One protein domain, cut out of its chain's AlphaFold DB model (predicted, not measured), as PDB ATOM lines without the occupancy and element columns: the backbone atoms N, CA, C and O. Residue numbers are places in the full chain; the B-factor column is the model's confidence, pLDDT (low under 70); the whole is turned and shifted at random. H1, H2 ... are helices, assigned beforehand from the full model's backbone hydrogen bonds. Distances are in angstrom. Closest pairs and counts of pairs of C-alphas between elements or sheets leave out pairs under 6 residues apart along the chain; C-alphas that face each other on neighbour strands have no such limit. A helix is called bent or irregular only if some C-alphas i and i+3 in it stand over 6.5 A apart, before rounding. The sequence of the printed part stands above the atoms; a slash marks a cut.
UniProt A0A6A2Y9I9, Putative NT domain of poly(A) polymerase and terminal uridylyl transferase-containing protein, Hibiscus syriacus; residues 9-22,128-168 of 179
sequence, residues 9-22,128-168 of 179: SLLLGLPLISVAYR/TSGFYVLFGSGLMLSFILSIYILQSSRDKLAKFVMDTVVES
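What this domain is: This is residues 9 to 22 and 128 to 168 of the 179 residues of the protein "Putative NT domain of poly(A) polymerase and terminal uridylyl transferase-containing protein" of Hibiscus syriacus (UniProt A0A6A2Y9I9). A long helix, H2, runs on across one tight link into a second helix, H3, the two set end to end with a wide corner at Ser 153, and a short helix, H1, lies side by side with the first part of H2, running opposite ways to it. The far part of H2 and the whole of H3, residues 142 to 168, stick out as one long free arm with no other part beside it, and this arm makes much of the length. The printed part has 55 residues with three named helices, in the order H1, H2, H3 along the chain, and no named strand; the class is all helix. The whole is extended, with a radius of gyration of the C-alphas of 19.4 A, and its C-alphas span 65 by 20 by 6 A along their three main axes, a rod in outline.

How they stand to each other: The longest helix is H2, residues 128 to 152. H1, residues 9 to 19, touches H2, with 4 pairs of C-alphas within 8 A. The closest C-alphas of the two are those of Leu 16 and Val 133, 7.2 A apart. Their lines stand at a shallow tilt of 9 degrees, and they run opposite ways, with 14.8 A from centre to centre. H2 touches H1 with residues 130 to 137 alone. H3, residues 154 to 168, follows H2 after one residue, Ser 153, and the two meet only through their link, which is tight. H3 touches no helix, and H1 and H3 are apart. Residues 142 to 168 stand free, of which 142 to 152 belong to H2 and 154 to 168 belong to H3: no C-alpha 8 or more residues away along the chain comes within 10 A of them. In H2 and H3 every O i to N i+4 pair is within hydrogen-bond range. In H1 4 of 7 such pairs are within range, beside 5 of 8 pairs of O i and N i+3.

Where its parts are: H2 has 25 residues, from Thr 128 to Ser 152, and measures 35.9 A from first to last C-alpha. It begins at C-alpha 128 at (-33.510, 38.874, -13.684) and ends at C-alpha 152 at (-0.077, 51.767, -16.305), with x rising strongly between these two ends. H3 has 15 residues, from Arg 154 to Ser 168, and measures 20.6 A. Its last C-alpha, 168, is at (6.245, 72.307, -30.387). H1 has 11 residues, from Ser 9 to Val 19, and measures 16.3 A, beginning at C-alpha 9 at (-14.782, 40.585, -6.231). H1 is neither bent nor irregular, but only just: C-alphas 12 and 15 are 6.3 A apart. Residues 20 to 22 follow H1 and belong to no named element.

The domain as a whole: The two C-alphas farthest apart are those of Arg 22 and Ser 168, at 65.0 A. From the first to the last printed C-alpha, Ser 9 to Ser 168, the distance is 45.1 A. The full chain has 179 residues, and residues 23 to 127 are cut out and not printed. C-alphas 22 and 128 are 14.5 A apart across this cut, and the link from H1 to H2 is the link across the cut. The link from H2 to H3 is printed whole, and it is tight. The mean pLDDT of the printed part is 72.2. Confidence is low, under 70, in 20 residues: 9 to 22, 128 to 130 and 166 to 168. The mean is 56 for H1, 82 for H2 and 72 for H3.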
ATOM      1  N   SER A   9     -13.680  40.663  -5.262       61.62
ATOM      2  CA  SER A   9     -14.782  40.585  -6.231       61.62
ATOM      3  C   SER A   9     -15.392  39.177  -6.316       61.62
ATOM      4  O   SER A   9     -16.604  39.046  -6.475       61.62
ATOM      5  N   LEU A  10     -14.575  38.128  -6.161       64.50
ATOM      6  CA  LEU A  10     -15.033  36.738  -6.085       64.50
ATOM      7  C   LEU A  10     -15.787  36.469  -4.768       64.50
ATOM      8  O   LEU A  10     -16.852  35.858  -4.782       64.50
ATOM      9  N   LEU A  11     -15.272  36.977  -3.643       63.69
ATOM     10  CA  LEU A  11     -15.876  36.836  -2.314       63.69
ATOM     11  C   LEU A  11     -17.184  37.632  -2.167       63.69
ATOM     12  O   LEU A  11     -18.106  37.143  -1.521       63.69
ATOM     13  N   LEU A  12     -17.308  38.804  -2.801       62.94
ATOM     14  CA  LEU A  12     -18.566  39.564  -2.878       62.94
ATOM     15  C   LEU A  12     -19.590  38.945  -3.845       62.94
ATOM     16  O   LEU A  12     -20.784  39.187  -3.689       62.94
ATOM     17  N   GLY A  13     -19.156  38.130  -4.813       56.06
ATOM     18  CA  GLY A  13     -20.054  37.409  -5.723       56.06
ATOM     19  C   GLY A  13     -20.770  36.222  -5.068       56.06
ATOM     20  O   GLY A  13     -21.924  35.947  -5.389       56.06
ATOM     21  N   LEU A  14     -20.128  35.548  -4.110       59.34
ATOM     22  CA  LEU A  14     -20.683  34.378  -3.414       59.34
ATOM     23  C   LEU A  14     -22.026  34.628  -2.688       59.34
ATOM     24  O   LEU A  14     -22.942  33.826  -2.882       59.34
ATOM     25  N   PRO A  15     -22.218  35.711  -1.904       53.69
ATOM     26  CA  PRO A  15     -23.505  35.968  -1.256       53.69
ATOM     27  C   PRO A  15     -24.625  36.315  -2.249       53.69
ATOM     28  O   PRO A  15     -25.791  36.058  -1.959       53.69
ATOM     29  N   LEU A  16     -24.307  36.830  -3.442       50.12
ATOM     30  CA  LEU A  16     -25.314  37.189  -4.450       50.12
ATOM     31  C   LEU A  16     -25.908  35.962  -5.158       50.12
ATOM     32  O   LEU A  16     -27.086  35.969  -5.506       50.12
ATOM     33  N   ILE A  17     -25.143  34.874  -5.285       49.78
ATOM     34  CA  ILE A  17     -25.663  33.581  -5.763       49.78
ATOM     35  C   ILE A  17     -26.629  32.985  -4.724       49.78
ATOM     36  O   ILE A  17     -27.609  32.335  -5.081       49.78
ATOM     37  N   SER A  18     -26.391  33.257  -3.435       44.25
ATOM     38  CA  SER A  18     -27.259  32.813  -2.340       44.25
ATOM     39  C   SER A  18     -28.597  33.559  -2.292       44.25
ATOM     40  O   SER A  18     -29.583  32.964  -1.872       44.25
ATOM     41  N   VAL A  19     -28.673  34.821  -2.737       49.66
ATOM     42  CA  VAL A  19     -29.948  35.568  -2.819       49.66
ATOM     43  C   VAL A  19     -30.869  34.992  -3.901       49.66
ATOM     44  O   VAL A  19     -32.087  34.994  -3.737       49.66
ATOM     45  N   ALA A  20     -30.298  34.416  -4.962       46.31
ATOM     46  CA  ALA A  20     -31.048  33.673  -5.975       46.31
ATOM     47  C   ALA A  20     -31.486  32.268  -5.504       46.31
ATOM     48  O   ALA A  20     -32.226  31.586  -6.211       46.31
ATOM     49  N   TYR A  21     -31.034  31.813  -4.331       44.59
ATOM     50  CA  TYR A  21     -31.426  30.534  -3.746       44.59
ATOM     51  C   TYR A  21     -32.346  30.771  -2.547       44.59
ATOM     52  O   TYR A  21     -31.901  30.866  -1.404       44.59
ATOM     53  N   ARG A  22     -33.656  30.851  -2.799       51.66
ATOM     54  CA  ARG A  22     -34.631  30.753  -1.710       51.66
ATOM     55  C   ARG A  22     -34.798  29.282  -1.310       51.66
ATOM     56  O   ARG A  22     -35.094  28.463  -2.184       51.66
ATOM     57  N   THR A 128     -33.599  37.418 -13.610       66.75
ATOM     58  CA  THR A 128     -33.510  38.874 -13.684       66.75
ATOM     59  C   THR A 128     -32.522  39.406 -12.649       66.75
ATOM     60  O   THR A 128     -31.607  40.153 -13.002       66.75
ATOM     61  N   SER A 129     -32.630  38.968 -11.391       65.75
ATOM     62  CA  SER A 129     -31.650  39.320 -10.356       65.75
ATOM     63  C   SER A 129     -30.247  38.814 -10.703       65.75
ATOM     64  O   SER A 129     -29.282  39.575 -10.620       65.75
ATOM     65  N   GLY A 130     -30.132  37.569 -11.186       69.88
ATOM     66  CA  GLY A 130     -28.859  36.992 -11.613       69.88
ATOM     67  C   GLY A 130     -28.211  37.794 -12.743       69.88
ATOM     68  O   GLY A 130     -27.003  38.033 -12.717       69.88
ATOM     69  N   PHE A 131     -29.012  38.281 -13.696       78.88
ATOM     70  CA  PHE A 131     -28.539  39.142 -14.776       78.88
ATOM     71  C   PHE A 131     -28.057  40.504 -14.267       78.88
ATOM     72  O   PHE A 131     -26.971  40.930 -14.654       78.88
ATOM     73  N   TYR A 132     -28.796  41.170 -13.371       76.62
ATOM     74  CA  TYR A 132     -28.362  42.452 -12.796       76.62
ATOM     75  C   TYR A 132     -27.046  42.332 -12.028       76.62
ATOM     76  O   TYR A 132     -26.185  43.207 -12.133       76.62
ATOM     77  N   VAL A 133     -26.855  41.228 -11.306       78.88
ATOM     78  CA  VAL A 133     -25.605  40.939 -10.596       78.88
ATOM     79  C   VAL A 133     -24.451  40.709 -11.569       78.88
ATOM     80  O   VAL A 133     -23.380  41.305 -11.414       78.88
ATOM     81  N   LEU A 134     -24.658  39.878 -12.596       81.44
ATOM     82  CA  LEU A 134     -23.635  39.598 -13.603       81.44
ATOM     83  C   LEU A 134     -23.246  40.880 -14.352       81.44
ATOM     84  O   LEU A 134     -22.064  41.188 -14.491       81.44
ATOM     85  N   PHE A 135     -24.244  41.663 -14.757       85.75
ATOM     86  CA  PHE A 135     -24.057  42.933 -15.444       85.75
ATOM     87  C   PHE A 135     -23.319  43.954 -14.568       85.75
ATOM     88  O   PHE A 135     -22.342  44.554 -15.015       85.75
ATOM     89  N   GLY A 136     -23.722  44.105 -13.301       84.44
ATOM     90  CA  GLY A 136     -23.073  45.010 -12.351       84.44
ATOM     91  C   GLY A 136     -21.615  44.633 -12.074       84.44
ATOM     92  O   GLY A 136     -20.737  45.498 -12.106       84.44
ATOM     93  N   SER A 137     -21.334  43.341 -11.870       83.56
ATOM     94  CA  SER A 137     -19.966  42.853 -11.655       83.56
ATOM     95  C   SER A 137     -19.076  43.048 -12.889       83.56
ATOM     96  O   SER A 137     -17.951  43.528 -12.756       83.56
ATOM     97  N   GLY A 138     -19.590  42.780 -14.096       87.12
ATOM     98  CA  GLY A 138     -18.867  43.004 -15.350       87.12
ATOM     99  C   GLY A 138     -18.552  44.482 -15.610       87.12
ATOM    100  O   GLY A 138     -17.438  44.812 -16.031       87.12
ATOM    101  N   LEU A 139     -19.491  45.385 -15.303       88.75
ATOM    102  CA  LEU A 139     -19.283  46.833 -15.420       88.75
ATOM    103  C   LEU A 139     -18.202  47.335 -14.463       88.75
ATOM    104  O   LEU A 139     -17.306  48.072 -14.879       88.75
ATOM    105  N   MET A 140     -18.251  46.904 -13.200       86.50
ATOM    106  CA  MET A 140     -17.240  47.261 -12.202       86.50
ATOM    107  C   MET A 140     -15.851  46.777 -12.610       86.50
ATOM    108  O   MET A 140     -14.891  47.547 -12.574       86.50
ATOM    109  N   LEU A 141     -15.745  45.528 -13.067       85.69
ATOM    110  CA  LEU A 141     -14.471  44.957 -13.492       85.69
ATOM    111  C   LEU A 141     -13.900  45.704 -14.705       85.69
ATOM    112  O   LEU A 141     -12.705  45.991 -14.734       85.69
ATOM    113  N   SER A 142     -14.757  46.106 -15.648       86.88
ATOM    114  CA  SER A 142     -14.371  46.921 -16.808       86.88
ATOM    115  C   SER A 142     -13.859  48.307 -16.401       86.88
ATOM    116  O   SER A 142     -12.834  48.762 -16.910       86.88
ATOM    117  N   PHE A 143     -14.522  48.965 -15.444       88.38
ATOM    118  CA  PHE A 143     -14.083  50.260 -14.914       88.38
ATOM    119  C   PHE A 143     -12.730  50.164 -14.203       88.38
ATOM    120  O   PHE A 143     -11.845  50.987 -14.442       88.38
ATOM    121  N   ILE A 144     -12.541  49.135 -13.374       86.50
ATOM    122  CA  ILE A 144     -11.274  48.884 -12.676       86.50
ATOM    123  C   ILE A 144     -10.154  48.621 -13.686       86.50
ATOM    124  O   ILE A 144      -9.070  49.192 -13.555       86.50
ATOM    125  N   LEU A 145     -10.410  47.808 -14.717       82.75
ATOM    126  CA  LEU A 145      -9.426  47.515 -15.761       82.75
ATOM    127  C   LEU A 145      -9.050  48.773 -16.551       82.75
ATOM    128  O   LEU A 145      -7.872  48.996 -16.818       82.75
ATOM    129  N   SER A 146     -10.032  49.619 -16.872       86.38
ATOM    130  CA  SER A 146      -9.812  50.892 -17.562       86.38
ATOM    131  C   SER A 146      -8.914  51.830 -16.749       86.38
ATOM    132  O   SER A 146      -7.907  52.322 -17.259       86.38
ATOM    133  N   ILE A 147      -9.197  52.003 -15.451       84.38
ATOM    134  CA  ILE A 147      -8.352  52.807 -14.551       84.38
ATOM    135  C   ILE A 147      -6.954  52.193 -14.424       84.38
ATOM    136  O   ILE A 147      -5.967  52.925 -14.426       84.38
ATOM    137  N   TYR A 148      -6.847  50.867 -14.343       83.69
ATOM    138  CA  TYR A 148      -5.561  50.181 -14.254       83.69
ATOM    139  C   TYR A 148      -4.707  50.391 -15.511       83.69
ATOM    140  O   TYR A 148      -3.529  50.731 -15.404       83.69
ATOM    141  N   ILE A 149      -5.302  50.262 -16.701       84.75
ATOM    142  CA  ILE A 149      -4.633  50.554 -17.976       84.75
ATOM    143  C   ILE A 149      -4.204  52.023 -18.017       84.75
ATOM    144  O   ILE A 149      -3.075  52.314 -18.407       84.75
ATOM    145  N   LEU A 150      -5.067  52.938 -17.566       81.94
ATOM    146  CA  LEU A 150      -4.774  54.368 -17.532       81.94
ATOM    147  C   LEU A 150      -3.638  54.710 -16.561       81.94
ATOM    148  O   LEU A 150      -2.821  55.573 -16.858       81.94
ATOM    149  N   GLN A 151      -3.558  54.037 -15.411       80.25
ATOM    150  CA  GLN A 151      -2.441  54.180 -14.473       80.25
ATOM    151  C   GLN A 151      -1.151  53.600 -15.053       80.25
ATOM    152  O   GLN A 151      -0.114  54.252 -14.999       80.25
ATOM    153  N   SER A 152      -1.225  52.420 -15.672       81.75
ATOM    154  CA  SER A 152      -0.077  51.767 -16.305       81.75
ATOM    155  C   SER A 152       0.467  52.537 -17.510       81.75
ATOM    156  O   SER A 152       1.632  52.360 -17.864       81.75
ATOM    157  N   SER A 153      -0.354  53.353 -18.171       80.44
ATOM    158  CA  SER A 153       0.064  54.148 -19.324       80.44
ATOM    159  C   SER A 153       0.517  55.560 -18.962       80.44
ATOM    160  O   SER A 153       0.997  56.255 -19.854       80.44
ATOM    161  N   ARG A 154       0.439  55.985 -17.688       76.62
ATOM    162  CA  ARG A 154       0.830  57.345 -17.269       76.62
ATOM    163  C   ARG A 154       2.254  57.697 -17.659       76.62
ATOM    164  O   ARG A 154       2.463  58.772 -18.203       76.62
ATOM    165  N   ASP A 155       3.200  56.785 -17.464       71.38
ATOM    166  CA  ASP A 155       4.605  57.039 -17.803       71.38
ATOM    167  C   ASP A 155       4.806  57.166 -19.319       71.38
ATOM    168  O   ASP A 155       5.590  57.988 -19.794       71.38
ATOM    169  N   LYS A 156       4.038  56.400 -20.104       73.00
ATOM    170  CA  LYS A 156       4.053  56.477 -21.572       73.00
ATOM    171  C   LYS A 156       3.399  57.764 -22.071       73.00
ATOM    172  O   LYS A 156       3.945  58.406 -22.958       73.00
ATOM    173  N   LEU A 157       2.270  58.158 -21.486       73.50
ATOM    174  CA  LEU A 157       1.572  59.403 -21.810       73.50
ATOM    175  C   LEU A 157       2.398  60.629 -21.416       73.50
ATOM    176  O   LEU A 157       2.491  61.564 -22.200       73.50
ATOM    177  N   ALA A 158       3.047  60.613 -20.250       74.50
ATOM    178  CA  ALA A 158       3.934  61.687 -19.812       74.50
ATOM    179  C   ALA A 158       5.116  61.864 -20.772       74.50
ATOM    180  O   ALA A 158       5.446  62.991 -21.133       74.50
ATOM    181  N   LYS A 159       5.700  60.754 -21.242       76.12
ATOM    182  CA  LYS A 159       6.758  60.781 -22.255       76.12
ATOM    183  C   LYS A 159       6.260  61.335 -23.595       76.12
ATOM    184  O   LYS A 159       6.889  62.229 -24.137       76.12
ATOM    185  N   PHE A 160       5.094  60.894 -24.070       78.31
ATOM    186  CA  PHE A 160       4.479  61.424 -25.293       78.31
ATOM    187  C   PHE A 160       4.163  62.923 -25.212       78.31
ATOM    188  O   PHE A 160       4.381  63.646 -26.181       78.31
ATOM    189  N   VAL A 161       3.654  63.402 -24.073       79.75
ATOM    190  CA  VAL A 161       3.375  64.830 -23.867       79.75
ATOM    191  C   VAL A 161       4.674  65.627 -23.823       79.75
ATOM    192  O   VAL A 161       4.740  66.672 -24.456       79.75
ATOM    193  N   MET A 162       5.709  65.139 -23.132       74.62
ATOM    194  CA  MET A 162       7.020  65.795 -23.114       74.62
ATOM    195  C   MET A 162       7.635  65.870 -24.511       74.62
ATOM    196  O   MET A 162       8.032  66.957 -24.918       74.62
ATOM    197  N   ASP A 163       7.635  64.771 -25.268       72.38
ATOM    198  CA  ASP A 163       8.168  64.742 -26.633       72.38
ATOM    199  C   ASP A 163       7.371  65.690 -27.554       72.38
ATOM    200  O   ASP A 163       7.960  66.489 -28.274       72.38
ATOM    201  N   THR A 164       6.035  65.714 -27.450       75.94
ATOM    202  CA  THR A 164       5.181  66.633 -28.234       75.94
ATOM    203  C   THR A 164       5.396  68.102 -27.851       75.94
ATOM    204  O   THR A 164       5.418  68.976 -28.719       75.94
ATOM    205  N   VAL A 165       5.552  68.401 -26.557       73.81
ATOM    206  CA  VAL A 165       5.813  69.764 -26.074       73.81
ATOM    207  C   VAL A 165       7.198  70.224 -26.523       73.81
ATOM    208  O   VAL A 165       7.318  71.351 -27.002       73.81
ATOM    209  N   VAL A 166       8.211  69.356 -26.451       67.44
ATOM    210  CA  VAL A 166       9.563  69.630 -26.955       67.44
ATOM    211  C   VAL A 166       9.526  69.929 -28.453       67.44
ATOM    212  O   VAL A 166      10.024  70.983 -28.847       67.44
ATOM    213  N   GLU A 167       8.851  69.102 -29.257       59.34
ATOM    214  CA  GLU A 167       8.675  69.316 -30.703       59.34
ATOM    215  C   GLU A 167       7.994  70.665 -31.003       59.34
ATOM    216  O   GLU A 167       8.411  71.396 -31.898       59.34
ATOM    217  N   SER A 168       6.975  71.039 -30.218       59.72
ATOM    218  CA  SER A 168       6.245  72.307 -30.387       59.72
ATOM    219  C   SER A 168       7.011  73.545 -29.903       59.72
ATOM    220  O   SER A 168       6.697  74.665 -30.304       59.72
TER     221      SER A 168